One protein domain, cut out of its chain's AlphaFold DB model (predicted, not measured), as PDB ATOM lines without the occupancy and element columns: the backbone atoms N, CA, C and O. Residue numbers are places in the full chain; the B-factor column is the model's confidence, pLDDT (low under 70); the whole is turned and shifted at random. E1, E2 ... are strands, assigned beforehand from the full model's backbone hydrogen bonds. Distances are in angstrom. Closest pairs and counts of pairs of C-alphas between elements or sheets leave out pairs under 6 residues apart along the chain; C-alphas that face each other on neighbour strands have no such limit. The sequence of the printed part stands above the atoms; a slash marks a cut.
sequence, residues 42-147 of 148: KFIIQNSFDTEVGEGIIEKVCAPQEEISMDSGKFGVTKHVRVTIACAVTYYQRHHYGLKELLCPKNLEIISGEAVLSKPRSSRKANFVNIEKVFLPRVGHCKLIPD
ATOM      1  N   LYS A  42     185.165 172.292 104.639       97.44
ATOM      2  CA  LYS A  42     186.231 172.021 105.608       97.44
ATOM      3  C   LYS A  42     187.486 172.827 105.299       97.44
ATOM      4  O   LYS A  42     187.787 173.091 104.132       97.44
ATOM      5  N   PHE A  43     188.222 173.180 106.346       97.38
ATOM      6  CA  PHE A  43     189.448 173.958 106.244       97.38
ATOM      7  C   PHE A  43     190.527 173.489 107.209       97.38
ATOM      8  O   PHE A  43     190.232 173.072 108.327       97.38
ATOM      9  N   ILE A  44     191.772 173.711 106.805       97.12
ATOM     10  CA  ILE A  44     192.948 173.742 107.666       97.12
ATOM     11  C   ILE A  44     193.203 175.189 108.100       97.12
ATOM     12  O   ILE A  44     193.201 176.112 107.283       97.12
ATOM     13  N   ILE A  45     193.440 175.397 109.393       96.69
ATOM     14  CA  ILE A  45     193.740 176.708 109.974       96.69
ATOM     15  C   ILE A  45     195.255 176.864 110.051       96.69
ATOM     16  O   ILE A  45     195.936 176.093 110.733       96.69
ATOM     17  N   GLN A  46     195.777 177.894 109.390       97.06
ATOM     18  CA  GLN A  46     197.191 178.257 109.424       97.06
ATOM     19  C   GLN A  46     197.381 179.596 110.132       97.06
ATOM     20  O   GLN A  46     196.697 180.571 109.821       97.06
ATOM     21  N   ASN A  47     198.311 179.654 111.088       95.25
ATOM     22  CA  ASN A  47     198.684 180.908 111.748       95.25
ATOM     23  C   ASN A  47     199.546 181.800 110.827       95.25
ATOM     24  O   ASN A  47     199.879 181.419 109.706       95.25
ATOM     25  N   SER A  48     199.959 182.973 111.314       93.81
ATOM     26  CA  SER A  48     200.829 183.907 110.574       93.81
ATOM     27  C   SER A  48     202.197 183.350 110.148       93.81
ATOM     28  O   SER A  48     202.878 183.985 109.351       93.81
ATOM     29  N   PHE A  49     202.616 182.196 110.676       93.75
ATOM     30  CA  PHE A  49     203.860 181.508 110.315       93.75
ATOM     31  C   PHE A  49     203.608 180.312 109.382       93.75
ATOM     32  O   PHE A  49     204.401 179.371 109.371       93.75
ATOM     33  N   ASP A  50     202.461 180.286 108.691       93.88
ATOM     34  CA  ASP A  50     202.014 179.193 107.812       93.88
ATOM     35  C   ASP A  50     201.985 177.817 108.495       93.88
ATOM     36  O   ASP A  50     202.002 176.760 107.865       93.88
ATOM     37  N   THR A  51     201.920 177.820 109.824       93.56
ATOM     38  CA  THR A  51     201.911 176.607 110.621       93.56
ATOM     39  C   THR A  51     200.474 176.171 110.842       93.56
ATOM     40  O   THR A  51     199.657 176.940 111.346       93.56
ATOM     41  N   GLU A  52     200.170 174.918 110.508       94.44
ATOM     42  CA  GLU A  52     198.868 174.316 110.792       94.44
ATOM     43  C   GLU A  52     198.642 174.194 112.302       94.44
ATOM     44  O   GLU A  52     199.424 173.545 113.013       94.44
ATOM     45  N   VAL A  53     197.557 174.808 112.768       93.69
ATOM     46  CA  VAL A  53     197.187 174.921 114.187       93.69
ATOM     47  C   VAL A  53     195.802 174.356 114.489       93.69
ATOM     48  O   VAL A  53     195.410 174.305 115.652       93.69
ATOM     49  N   GLY A  54     195.065 173.917 113.474       94.19
ATOM     50  CA  GLY A  54     193.775 173.271 113.651       94.19
ATOM     51  C   GLY A  54     193.049 173.044 112.336       94.19
ATOM     52  O   GLY A  54     193.583 173.294 111.257       94.19
ATOM     53  N   GLU A  55     191.805 172.624 112.466       95.44
ATOM     54  CA  GLU A  55     190.863 172.358 111.387       95.44
ATOM     55  C   GLU A  55     189.497 172.956 111.729       95.44
ATOM     56  O   GLU A  55     189.182 173.195 112.898       95.44
ATOM     57  N   GLY A  56     188.679 173.212 110.714       95.38
ATOM     58  CA  GLY A  56     187.352 173.782 110.892       95.38
ATOM     59  C   GLY A  56     186.351 173.295 109.853       95.38
ATOM     60  O   GLY A  56     186.724 172.970 108.729       95.38
ATOM     61  N   ILE A  57     185.073 173.272 110.223       97.12
ATOM     62  CA  ILE A  57     183.954 173.019 109.308       97.12
ATOM     63  C   ILE A  57     182.902 174.120 109.446       97.12
ATOM     64  O   ILE A  57     182.546 174.512 110.558       97.12
ATOM     65  N   ILE A  58     182.406 174.637 108.318       97.69
ATOM     66  CA  ILE A  58     181.327 175.634 108.329       97.69
ATOM     67  C   ILE A  58     180.028 174.963 108.758       97.69
ATOM     68  O   ILE A  58     179.495 174.129 108.032       97.69
ATOM     69  N   GLU A  59     179.471 175.406 109.876       97.88
ATOM     70  CA  GLU A  59     178.147 174.985 110.343       97.88
ATOM     71  C   GLU A  59     177.056 175.944 109.849       97.88
ATOM     72  O   GLU A  59     175.924 175.544 109.584       97.88
ATOM     73  N   LYS A  60     177.388 177.234 109.693       97.75
ATOM     74  CA  LYS A  60     176.431 178.259 109.260       97.75
ATOM     75  C   LYS A  60     177.110 179.424 108.545       97.75
ATOM     76  O   LYS A  60     178.183 179.864 108.944       97.75
ATOM     77  N   VAL A  61     176.435 179.982 107.540       97.25
ATOM     78  CA  VAL A  61     176.739 181.313 106.989       97.25
ATOM     79  C   VAL A  61     175.897 182.343 107.748       97.25
ATOM     80  O   VAL A  61     174.670 182.243 107.777       97.25
ATOM     81  N   CYS A  62     176.547 183.281 108.433       96.69
ATOM     82  CA  CYS A  62     175.909 184.187 109.395       96.69
ATOM     83  C   CYS A  62     175.498 185.537 108.796       96.69
ATOM     84  O   CYS A  62     174.664 186.218 109.387       96.69
ATOM     85  N   ALA A  63     176.066 185.919 107.652       94.81
ATOM     86  CA  ALA A  63     175.745 187.150 106.933       94.81
ATOM     87  C   ALA A  63     175.795 186.918 105.411       94.81
ATOM     88  O   ALA A  63     176.445 185.962 104.972       94.81
ATOM     89  N   PRO A  64     175.141 187.771 104.597       92.44
ATOM     90  CA  PRO A  64     175.341 187.780 103.151       92.44
ATOM     91  C   PRO A  64     176.828 187.872 102.790       92.44
ATOM     92  O   PRO A  64     177.611 188.521 103.483       92.44
ATOM     93  N   GLN A  65     177.221 187.202 101.709       94.88
ATOM     94  CA  GLN A  65     178.594 187.246 101.214       94.88
ATOM     95  C   GLN A  65     178.718 188.401 100.221       94.88
ATOM     96  O   GLN A  65     178.086 188.385  99.163       94.88
ATOM     97  N   GLU A  66     179.510 189.407 100.573       91.94
ATOM     98  CA  GLU A  66     179.581 190.681  99.851       91.94
ATOM     99  C   GLU A  66     180.902 190.801  99.098       91.94
ATOM    100  O   GLU A  66     181.965 190.502  99.636       91.94
ATOM    101  N   GLU A  67     180.858 191.251  97.847       94.06
ATOM    102  CA  GLU A  67     182.078 191.556  97.101       94.06
ATOM    103  C   GLU A  67     182.821 192.733  97.740       94.06
ATOM    104  O   GLU A  67     182.239 193.788  97.978       94.06
ATOM    105  N   ILE A  68     184.113 192.543  98.003       94.62
ATOM    106  CA  ILE A  68     185.026 193.603  98.442       94.62
ATOM    107  C   ILE A  68     185.737 194.191  97.225       94.62
ATOM    108  O   ILE A  68     185.800 195.408  97.067       94.62
ATOM    109  N   SER A  69     186.284 193.325  96.372       93.88
ATOM    110  CA  SER A  69     186.986 193.727  95.158       93.88
ATOM    111  C   SER A  69     187.037 192.602  94.130       93.88
ATOM    112  O   SER A  69     186.862 191.414  94.436       93.88
ATOM    113  N   MET A  70     187.331 192.992  92.893       93.25
ATOM    114  CA  MET A  70     187.617 192.093  91.790       93.25
ATOM    115  C   MET A  70     188.799 192.627  90.984       93.25
ATOM    116  O   MET A  70     188.737 193.713  90.412       93.25
ATOM    117  N   ASP A  71     189.838 191.808  90.870       91.75
ATOM    118  CA  ASP A  71     190.998 192.080  90.036       91.75
ATOM    119  C   ASP A  71     190.957 191.195  88.795       91.75
ATOM    120  O   ASP A  71     190.864 189.968  88.871       91.75
ATOM    121  N   SER A  72     191.050 191.813  87.620       91.25
ATOM    122  CA  SER A  72     191.150 191.092  86.352       91.25
ATOM    123  C   SER A  72     192.496 191.372  85.695       91.25
ATOM    124  O   SER A  72     192.934 192.514  85.587       91.25
ATOM    125  N   GLY A  73     193.186 190.314  85.270       83.31
ATOM    126  CA  GLY A  73     194.553 190.419  84.777       83.31
ATOM    127  C   GLY A  73     194.900 189.371  83.732       83.31
ATOM    128  O   GLY A  73     194.060 188.598  83.262       83.31
ATOM    129  N   LYS A  74     196.180 189.327  83.349       86.25
ATOM    130  CA  LYS A  74     196.683 188.377  82.340       86.25
ATOM    131  C   LYS A  74     196.389 186.917  82.710       86.25
ATOM    132  O   LYS A  74     196.103 186.128  81.816       86.25
ATOM    133  N   PHE A  75     196.372 186.587  84.000       85.56
ATOM    134  CA  PHE A  75     196.224 185.211  84.487       85.56
ATOM    135  C   PHE A  75     194.779 184.779  84.768       85.56
ATOM    136  O   PHE A  75     194.505 183.582  84.854       85.56
ATOM    137  N   GLY A  76     193.828 185.708  84.852       91.88
ATOM    138  CA  GLY A  76     192.460 185.377  85.233       91.88
ATOM    139  C   GLY A  76     191.762 186.502  85.974       91.88
ATOM    140  O   GLY A  76     192.119 187.671  85.826       91.88
ATOM    141  N   VAL A  77     190.759 186.111  86.751       93.25
ATOM    142  CA  VAL A  77     190.005 186.974  87.659       93.25
ATOM    143  C   VAL A  77     190.221 186.481  89.083       93.25
ATOM    144  O   VAL A  77     190.030 185.291  89.338       93.25
ATOM    145  N   THR A  78     190.568 187.381  89.992       95.44
ATOM    146  CA  THR A  78     190.562 187.140  91.434       95.44
ATOM    147  C   THR A  78     189.450 187.971  92.051       95.44
ATOM    148  O   THR A  78     189.294 189.141  91.715       95.44
ATOM    149  N   LYS A  79     188.652 187.361  92.921       94.81
ATOM    150  CA  LYS A  79     187.550 188.013  93.614       94.81
ATOM    151  C   LYS A  79     187.742 187.883  95.114       94.81
ATOM    152  O   LYS A  79     187.993 186.782  95.598       94.81
ATOM    153  N   HIS A  80     187.569 188.991  95.815       97.06
ATOM    154  CA  HIS A  80     187.635 189.075  97.265       97.06
ATOM    155  C   HIS A  80     186.223 189.274  97.802       97.06
ATOM    156  O   HIS A  80     185.500 190.172  97.365       97.06
ATOM    157  N   VAL A  81     185.800 188.402  98.712       97.19
ATOM    158  CA  VAL A  81     184.422 188.348  99.201       97.19
ATOM    159  C   VAL A  81     184.433 188.345 100.720       97.19
ATOM    160  O   VAL A  81     185.031 187.469 101.340       97.19
ATOM    161  N   ARG A  82     183.754 189.305 101.344       98.31
ATOM    162  CA  ARG A  82     183.541 189.308 102.788       98.31
ATOM    163  C   ARG A  82     182.659 188.131 103.165       98.31
ATOM    164  O   ARG A  82     181.584 187.947 102.596       98.31
ATOM    165  N   VAL A  83     183.092 187.372 104.161       98.12
ATOM    166  CA  VAL A  83     182.328 186.254 104.709       98.12
ATOM    167  C   VAL A  83     182.263 186.366 106.225       98.12
ATOM    168  O   VAL A  83     183.257 186.693 106.871       98.12
ATOM    169  N   THR A  84     181.095 186.059 106.786       98.25
ATOM    170  CA  THR A  84     180.913 185.848 108.224       98.25
ATOM    171  C   THR A  84     180.241 184.497 108.425       98.25
ATOM    172  O   THR A  84     179.134 184.268 107.932       98.25
ATOM    173  N   ILE A  85     180.914 183.587 109.122       98.06
ATOM    174  CA  ILE A  85     180.532 182.176 109.248       98.06
ATOM    175  C   ILE A  85     180.598 181.726 110.707       98.06
ATOM    176  O   ILE A  85     181.412 182.229 111.472       98.06
ATOM    177  N   ALA A  86     179.765 180.762 111.091       97.69
ATOM    178  CA  ALA A  86     179.979 179.974 112.298       97.69
ATOM    179  C   ALA A  86     180.741 178.708 111.903       97.69
ATOM    180  O   ALA A  86     180.270 177.926 111.069       97.69
ATOM    181  N   CYS A  87     181.925 178.529 112.476       96.50
ATOM    182  CA  CYS A  87     182.842 177.447 112.152       96.50
ATOM    183  C   CYS A  87     183.092 176.600 113.400       96.50
ATOM    184  O   CYS A  87     183.469 177.138 114.441       96.50
ATOM    185  N   ALA A  88     182.881 175.288 113.312       95.88
ATOM    186  CA  ALA A  88     183.272 174.366 114.370       95.88
ATOM    187  C   ALA A  88     184.768 174.059 114.231       95.88
ATOM    188  O   ALA A  88     185.172 173.353 113.309       95.88
ATOM    189  N   VAL A  89     185.574 174.611 115.139       95.12
ATOM    190  CA  VAL A  89     187.039 174.593 115.112       95.12
ATOM    191  C   VAL A  89     187.604 173.575 116.103       95.12
ATOM    192  O   VAL A  89     187.267 173.605 117.289       95.12
ATOM    193  N   THR A  90     188.534 172.742 115.637       94.06
ATOM    194  CA  THR A  90     189.346 171.839 116.464       94.06
ATOM    195  C   THR A  90     190.814 172.245 116.358       94.06
ATOM    196  O   THR A  90     191.365 172.303 115.263       94.06
ATOM    197  N   TYR A  91     191.468 172.538 117.483       92.19
ATOM    198  CA  TYR A  91     192.873 172.962 117.494       92.19
ATOM    199  C   TYR A  91     193.822 171.770 117.633       92.19
ATOM    200  O   TYR A  91     193.491 170.782 118.283       92.19
ATOM    201  N   TYR A  92     195.027 171.880 117.082       90.50
ATOM    202  CA  TYR A  92     196.093 170.906 117.301       90.50
ATOM    203  C   TYR A  92     196.910 171.262 118.546       90.50
ATOM    204  O   TYR A  92     197.343 172.402 118.721       90.50
ATOM    205  N   GLN A  93     197.198 170.265 119.373       81.94
ATOM    206  CA  GLN A  93     198.242 170.305 120.384       81.94
ATOM    207  C   GLN A  93     199.512 169.692 119.798       81.94
ATOM    208  O   GLN A  93     199.509 168.554 119.330       81.94
ATOM    209  N   ARG A  94     200.610 170.454 119.811       72.44
ATOM    210  CA  ARG A  94     201.937 169.927 119.480       72.44
ATOM    211  C   ARG A  94     202.628 169.469 120.752       72.44
ATOM    212  O   ARG A  94     202.863 170.274 121.650       72.44
ATOM    213  N   HIS A  95     202.991 168.195 120.795       70.69
ATOM    214  CA  HIS A  95     203.864 167.656 121.832       70.69
ATOM    215  C   HIS A  95     205.334 167.914 121.483       70.69
ATOM    216  O   HIS A  95     205.688 168.054 120.310       70.69
ATOM    217  N   HIS A  96     206.212 167.924 122.493       67.31
ATOM    218  CA  HIS A  96     207.657 168.161 122.327       67.31
ATOM    219  C   HIS A  96     208.345 167.216 121.317       67.31
ATOM    220  O   HIS A  96     209.402 167.554 120.794       67.31
ATOM    221  N   TYR A  97     207.732 166.071 120.997       71.44
ATOM    222  CA  TYR A  97     208.245 165.062 120.062       71.44
ATOM    223  C   TYR A  97     207.641 165.137 118.645       71.44
ATOM    224  O   TYR A  97     207.793 164.204 117.863       71.44
ATOM    225  N   GLY A  98     206.931 166.217 118.302       67.31
ATOM    226  CA  GLY A  98     206.398 166.436 116.948       67.31
ATOM    227  C   GLY A  98     205.069 165.738 116.636       67.31
ATOM    228  O   GLY A  98     204.521 165.941 115.554       67.31
ATOM    229  N   LEU A  99     204.510 164.971 117.577       70.88
ATOM    230  CA  LEU A  99     203.151 164.432 117.466       70.88
ATOM    231  C   LEU A  99     202.121 165.568 117.566       70.88
ATOM    232  O   LEU A  99     202.183 166.390 118.488       70.88
ATOM    233  N   LYS A 100     201.182 165.603 116.611       72.38
ATOM    234  CA  LYS A 100     199.998 166.471 116.639       72.38
ATOM    235  C   LYS A 100     198.814 165.675 117.179       72.38
ATOM    236  O   LYS A 100     198.479 164.633 116.627       72.38
ATOM    237  N   GLU A 101     198.176 166.185 118.219       78.88
ATOM    238  CA  GLU A 101     196.951 165.622 118.785       78.88
ATOM    239  C   GLU A 101     195.809 166.634 118.652       78.88
ATOM    240  O   GLU A 101     196.028 167.839 118.771       78.88
ATOM    241  N   LEU A 102     194.591 166.171 118.369       76.38
ATOM    242  CA  LEU A 102     193.411 167.032 118.318       76.38
ATOM    243  C   LEU A 102     192.975 167.391 119.743       76.38
ATOM    244  O   LEU A 102     192.666 166.515 120.549       76.38
ATOM    245  N   LEU A 103     192.889 168.684 120.045       75.56
ATOM    246  CA  LEU A 103     192.272 169.173 121.273       75.56
ATOM    247  C   LEU A 103     190.758 168.981 121.165       75.56
ATOM    248  O   LEU A 103     190.078 169.727 120.466       75.56
ATOM    249  N   CYS A 104     190.234 167.980 121.868       64.25
ATOM    250  CA  CYS A 104     188.806 167.662 121.922       64.25
ATOM    251  C   CYS A 104     188.074 168.589 122.914       64.25
ATOM    252  O   CYS A 104     187.709 168.186 124.019       64.25
ATOM    253  N   PRO A 105     187.902 169.868 122.556       65.38
ATOM    254  CA  PRO A 105     186.549 170.312 122.234       65.38
ATOM    255  C   PRO A 105     186.483 171.144 120.947       65.38
ATOM    256  O   PRO A 105     187.236 172.104 120.763       65.38
ATOM    257  N   LYS A 106     185.505 170.807 120.093       75.19
ATOM    258  CA  LYS A 106     185.072 171.659 118.980       75.19
ATOM    259  C   LYS A 106     184.527 172.968 119.549       75.19
ATOM    260  O   LYS A 106     183.521 172.951 120.254       75.19
ATOM    261  N   ASN A 107     185.172 174.086 119.236       85.19
ATOM    262  CA  ASN A 107     184.677 175.414 119.592       85.19
ATOM    263  C   ASN A 107     183.901 175.969 118.402       85.19
ATOM    264  O   ASN A 107     184.418 175.976 117.289       85.19
ATOM    265  N   LEU A 108     182.659 176.403 118.619       93.25
ATOM    266  CA  LEU A 108     181.907 177.104 117.586       93.25
ATOM    267  C   LEU A 108     182.311 178.580 117.611       93.25
ATOM    268  O   LEU A 108     181.913 179.318 118.507       93.25
ATOM    269  N   GLU A 109     183.098 178.991 116.626       94.06
ATOM    270  CA  GLU A 109     183.627 180.349 116.508       94.06
ATOM    271  C   GLU A 109     182.870 181.107 115.412       94.06
ATOM    272  O   GLU A 109     182.678 180.591 114.307       94.06
ATOM    273  N   ILE A 110     182.450 182.346 115.696       96.69
ATOM    274  CA  ILE A 110     181.948 183.258 114.660       96.69
ATOM    275  C   ILE A 110     183.152 183.969 114.051       96.69
ATOM    276  O   ILE A 110     183.807 184.783 114.698       96.69
ATOM    277  N   ILE A 111     183.430 183.654 112.794       96.06
ATOM    278  CA  ILE A 111     184.605 184.111 112.066       96.06
ATOM    279  C   ILE A 111     184.167 185.075 110.972       96.06
ATOM    280  O   ILE A 111     183.334 184.726 110.138       96.06
ATOM    281  N   SER A 112     184.786 186.254 110.941       98.12
ATOM    282  CA  SER A 112     184.746 187.161 109.793       98.12
ATOM    283  C   SER A 112     186.095 187.154 109.082       98.12
ATOM    284  O   SER A 112     187.141 187.125 109.731       98.12
ATOM    285  N   GLY A 113     186.067 187.193 107.755       98.00
ATOM    286  CA  GLY A 113     187.270 187.214 106.932       98.00
ATOM    287  C   GLY A 113     186.969 187.535 105.477       98.00
ATOM    288  O   GLY A 113     185.847 187.897 105.110       98.00
ATOM    289  N   GLU A 114     187.994 187.393 104.651       98.38
ATOM    290  CA  GLU A 114     187.944 187.672 103.222       98.38
ATOM    291  C   GLU A 114     188.233 186.392 102.443       98.38
ATOM    292  O   GLU A 114     189.347 185.881 102.444       98.38
ATOM    293  N   ALA A 115     187.198 185.836 101.822       98.31
ATOM    294  CA  ALA A 115     187.308 184.689 100.943       98.31
ATOM    295  C   ALA A 115     187.886 185.115  99.590       98.31
ATOM    296  O   ALA A 115     187.349 186.008  98.930       98.31
ATOM    297  N   VAL A 116     188.941 184.431  99.159       97.75
ATOM    298  CA  VAL A 116     189.598 184.664  97.874       97.75
ATOM    299  C   VAL A 116     189.169 183.579  96.893       97.75
ATOM    300  O   VAL A 116     189.385 182.384  97.110       97.75
ATOM    301  N   LEU A 117     188.562 183.995  95.784       96.00
ATOM    302  CA  LEU A 117     188.199 183.132  94.664       96.00
ATOM    303  C   LEU A 117     189.086 183.462  93.469       96.00
ATOM    304  O   LEU A 117     189.224 184.624  93.104       96.00
ATOM    305  N   SER A 118     189.636 182.451  92.802       94.81
ATOM    306  CA  SER A 118     190.442 182.634  91.596       94.81
ATOM    307  C   SER A 118     189.869 181.846  90.426       94.81
ATOM    308  O   SER A 118     189.661 180.635  90.502       94.81
ATOM    309  N   LYS A 119     189.625 182.530  89.309       93.94
ATOM    310  CA  LYS A 119     189.225 181.932  88.036       93.94
ATOM    311  C   LYS A 119     190.328 182.152  86.996       93.94
ATOM    312  O   LYS A 119     190.419 183.253  86.443       93.94
ATOM    313  N   PRO A 120     191.123 181.120  86.665       93.38
ATOM    314  CA  PRO A 120     192.075 181.185  85.560       93.38
ATOM    315  C   PRO A 120     191.376 181.480  84.228       93.38
ATOM    316  O   PRO A 120     190.259 181.015  84.003       93.38
ATOM    317  N   ARG A 121     192.043 182.176  83.299       89.25
ATOM    318  CA  ARG A 121     191.484 182.434  81.950       89.25
ATOM    319  C   ARG A 121     191.122 181.162  81.174       89.25
ATOM    320  O   ARG A 121     190.189 181.181  80.379       89.25
ATOM    321  N   SER A 122     191.859 180.078  81.401       90.38
ATOM    322  CA  SER A 122     191.631 178.771  80.777       90.38
ATOM    323  C   SER A 122     190.431 178.014  81.353       90.38
ATOM    324  O   SER A 122     190.017 177.008  80.783       90.38
ATOM    325  N   SER A 123     189.863 178.479  82.470       88.81
ATOM    326  CA  SER A 123     188.789 177.800  83.188       88.81
ATOM    327  C   SER A 123     187.493 178.606  83.156       88.81
ATOM    328  O   SER A 123     187.471 179.830  83.283       88.81
ATOM    329  N   ARG A 124     186.369 177.891  83.060       84.19
ATOM    330  CA  ARG A 124     185.033 178.464  83.290       84.19
ATOM    331  C   ARG A 124     184.608 178.407  84.757       84.19
ATOM    332  O   ARG A 124     183.619 179.033  85.118       84.19
ATOM    333  N   LYS A 125     185.350 177.678  85.592       86.19
ATOM    334  CA  LYS A 125     185.069 177.479  87.013       86.19
ATOM    335  C   LYS A 125     186.056 178.282  87.857       86.19
ATOM    336  O   LYS A 125     187.267 178.177  87.650       86.19
ATOM    337  N   ALA A 126     185.524 179.080  88.778       89.19
ATOM    338  CA  ALA A 126     186.310 179.702  89.836       89.19
ATOM    339  C   ALA A 126     186.646 178.658  90.907       89.19
ATOM    340  O   ALA A 126     185.829 177.789  91.212       89.19
ATOM    341  N   ASN A 127     187.839 178.765  91.473       92.81
ATOM    342  CA  ASN A 127     188.305 177.937  92.568       92.81
ATOM    343  C   ASN A 127     188.374 178.782  93.830       92.81
ATOM    344  O   ASN A 127     188.811 179.933  93.794       92.81
ATOM    345  N   PHE A 128     187.956 178.194  94.939       95.19
ATOM    346  CA  PHE A 128     188.185 178.769  96.249       95.19
ATOM    347  C   PHE A 128     189.664 178.610  96.618       95.19
ATOM    348  O   PHE A 128     190.205 177.514  96.487       95.19
ATOM    349  N   VAL A 129     190.313 179.696  97.037       96.56
ATOM    350  CA  VAL A 129     191.738 179.704  97.397       96.56
ATOM    351  C   VAL A 129     191.896 179.585  98.908       96.56
ATOM    352  O   VAL A 129     192.534 178.648  99.376       96.56
ATOM    353  N   ASN A 130     191.329 180.520  99.671       98.00
ATOM    354  CA  ASN A 130     191.390 180.569 101.133       98.00
ATOM    355  C   ASN A 130     190.403 181.611 101.698       98.00
ATOM    356  O   ASN A 130     189.770 182.352 100.946       98.00
ATOM    357  N   ILE A 131     190.287 181.668 103.029       98.31
ATOM    358  CA  ILE A 131     189.800 182.845 103.764       98.31
ATOM    359  C   ILE A 131     190.996 183.480 104.467       98.31
ATOM    360  O   ILE A 131     191.636 182.837 105.300       98.31
ATOM    361  N   GLU A 132     191.297 184.731 104.153       97.88
ATOM    362  CA  GLU A 132     192.355 185.511 104.786       97.88
ATOM    363  C   GLU A 132     191.797 186.562 105.756       97.88
ATOM    364  O   GLU A 132     190.583 186.727 105.902       97.88
ATOM    365  N   LYS A 133     192.709 187.267 106.443       97.44
ATOM    366  CA  LYS A 133     192.393 188.326 107.422       97.44
ATOM    367  C   LYS A 133     191.469 187.842 108.547       97.44
ATOM    368  O   LYS A 133     190.678 188.612 109.084       97.44
ATOM    369  N   VAL A 134     191.598 186.571 108.924       97.81
ATOM    370  CA  VAL A 134     190.845 185.980 110.028       97.81
ATOM    371  C   VAL A 134     191.576 186.226 111.343       97.81
ATOM    372  O   VAL A 134     192.806 186.169 111.412       97.81
ATOM    373  N   PHE A 135     190.812 186.480 112.401       96.50
ATOM    374  CA  PHE A 135     191.308 186.504 113.770       96.50
ATOM    375  C   PHE A 135     190.567 185.457 114.601       96.50
ATOM    376  O   PHE A 135     189.339 185.435 114.627       96.50
ATOM    377  N   LEU A 136     191.322 184.612 115.297       93.69
ATOM    378  CA  LEU A 136     190.803 183.631 116.245       93.69
ATOM    379  C   LEU A 136     191.469 183.863 117.609       93.69
ATOM    380  O   LEU A 136     192.701 183.873 117.663       93.69
ATOM    381  N   PRO A 137     190.719 183.978 118.722       90.44
ATOM    382  CA  PRO A 137     191.283 184.360 120.022       90.44
ATOM    383  C   PRO A 137     192.470 183.506 120.493       90.44
ATOM    384  O   PRO A 137     193.393 184.019 121.117       90.44
ATOM    385  N   ARG A 138     192.469 182.204 120.177       89.00
ATOM    386  CA  ARG A 138     193.520 181.263 120.598       89.00
ATOM    387  C   ARG A 138     194.800 181.303 119.765       89.00
ATOM    388  O   ARG A 138     195.845 180.912 120.271       89.00
ATOM    389  N   VAL A 139     194.722 181.707 118.498       90.56
ATOM    390  CA  VAL A 139     195.854 181.625 117.549       90.56
ATOM    391  C   VAL A 139     196.254 182.981 116.966       90.56
ATOM    392  O   VAL A 139     197.302 183.084 116.336       90.56
ATOM    393  N   GLY A 140     195.456 184.026 117.199       94.94
ATOM    394  CA  GLY A 140     195.650 185.358 116.642       94.94
ATOM    395  C   GLY A 140     195.242 185.438 115.171       94.94
ATOM    396  O   GLY A 140     194.256 184.828 114.744       94.94
ATOM    397  N   HIS A 141     195.998 186.218 114.397       97.00
ATOM    398  CA  HIS A 141     195.799 186.320 112.954       97.00
ATOM    399  C   HIS A 141     196.119 184.995 112.260       97.00
ATOM    400  O   HIS A 141     197.136 184.350 112.524       97.00
ATOM    401  N   CYS A 142     195.224 184.583 111.374       97.38
ATOM    402  CA  CYS A 142     195.310 183.311 110.678       97.38
ATOM    403  C   CYS A 142     194.593 183.370 109.324       97.38
ATOM    404  O   CYS A 142     193.972 184.371 108.951       97.38
ATOM    405  N   LYS A 143     194.703 182.269 108.583       98.00
ATOM    406  CA  LYS A 143     193.973 182.009 107.344       98.00
ATOM    407  C   LYS A 143     193.412 180.592 107.345       98.00
ATOM    408  O   LYS A 143     193.970 179.694 107.978       98.00
ATOM    409  N   LEU A 144     192.306 180.404 106.636       98.00
ATOM    410  CA  LEU A 144     191.629 179.121 106.468       98.00
ATOM    411  C   LEU A 144     191.874 178.648 105.037       98.00
ATOM    412  O   LEU A 144     191.447 179.299 104.085       98.00
ATOM    413  N   ILE A 145     192.576 177.533 104.887       97.50
ATOM    414  CA  ILE A 145     192.900 176.913 103.599       97.50
ATOM    415  C   ILE A 145     191.933 175.746 103.379       97.50
ATOM    416  O   ILE A 145     191.680 175.022 104.339       97.50
ATOM    417  N   PRO A 146     191.355 175.544 102.182       95.06
ATOM    418  CA  PRO A 146     190.479 174.403 101.927       95.06
ATOM    419  C   PRO A 146     191.201 173.082 102.214       95.06
ATOM    420  O   PRO A 146     192.327 172.871 101.764       95.06
ATOM    421  N   ASP A 147     190.537 172.219 102.978       89.56
ATOM    422  CA  ASP A 147     190.970 170.838 103.194       89.56
ATOM    423  C   ASP A 147     190.726 170.053 101.893       89.56
ATOM    424  O   ASP A 147     189.638 170.151 101.314       89.56
TER     425      ASP A 147
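Overview. This is residues 42 to 147 of the 148 residues of an uncharacterized protein of Arion vulgaris (UniProt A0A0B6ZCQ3). A small closed barrel of six antiparallel strands, E1, E2, E4, E5, E6 and E7, has a long bent hairpin, E4 and E5, arching across its wall and running on toward both ends of the longest axis. Toward one end E3 pairs side by side with the first part of E4, forming a small wing with E5 and the first part of E6; toward the other end the E4 and E5 hairpin runs on to its turn at residues 95 to 99. The printed part has 106 residues with seven named strands, E1 to E7 in chain order, and no named helix; the class is all strand. Round the ring run E1, E2, E4, E5, E6, E7 and back to E1, and E3 is outside this ring as a further neighbour of E4. The whole is only just compact, close to loose, with a radius of gyration of the C-alphas of 15.2 A, and only just elongated, spanning 46 by 30 by 21 A.

Arrangement. In the barrel, E4, residues 76 to 94, and E5, residues 100 to 120, form an antiparallel hairpin at 171 degrees; N 85 and O 111 are 2.9 A apart, and N 93 and O 101 are 2.8 A apart, both within hydrogen-bond range. E4 bends by 92 degrees at residue 86 and E5 by 119 degrees at residue 104. On one side of E4 lie E3, residues 66 to 73, beside its residues 76 to 82, and E2, residues 52 to 61, beside its residues 85 to 92; E5 lies on the other side. This pairing is staggered. E3 and E4 form a hairpin, with N 71 and O 78 at 2.9 A, while E2 and E4 are antiparallel neighbours, with N 88 and O 57 at 2.9 A. E2 and E3 are apart. E6, residues 127 to 136, forms a hairpin with E5, with N 116 and O 130 at 2.9 A. E7, residues 140 to 146, forms a hairpin with E6, with N 131 and O 144 at 2.8 A. E1, residues 42 to 47, closes the ring: E7 is on one side of it, with N 46 and O 143 at 2.9 A, and E2 is on the other, with N 43 and O 56 at 2.8 A. E3, E4, E5, E6 and E7 make a meander, each strand the antiparallel neighbour of the one before.

Along the chain. E4 is 38.7 A from first to last C-alpha and E5, the longest strand by residues with 21, is 35.3 A. E6 measures 24.5 A and bends by 63 degrees at residue 133; E2 measures 23.5 A and bends by 56 degrees at residue 58. E3 is 21.2 A long, E7 19.1 A and E1 16.5 A. E1 begins at C-alpha 42, (186.231, 172.021, 105.608). E5 ends at C-alpha 120, (192.075, 181.185, 85.560), and E7 ends at C-alpha 146, (190.479, 174.403, 101.927).

Size, cuts and confidence. The two C-alphas farthest apart are those of His 96 and Arg 124, at 46.3 A, whereas the first and last printed C-alphas, of Lys 42 and Asp 147, are 5.4 A apart. The printed part has no cut. The link from E5 to E6, with 6 residues, is short; the other links are tight, and no link is long. The mean pLDDT of the printed part is 91.5; residues 96, 98 and 104 to 105 are under 70, where the model's confidence is low.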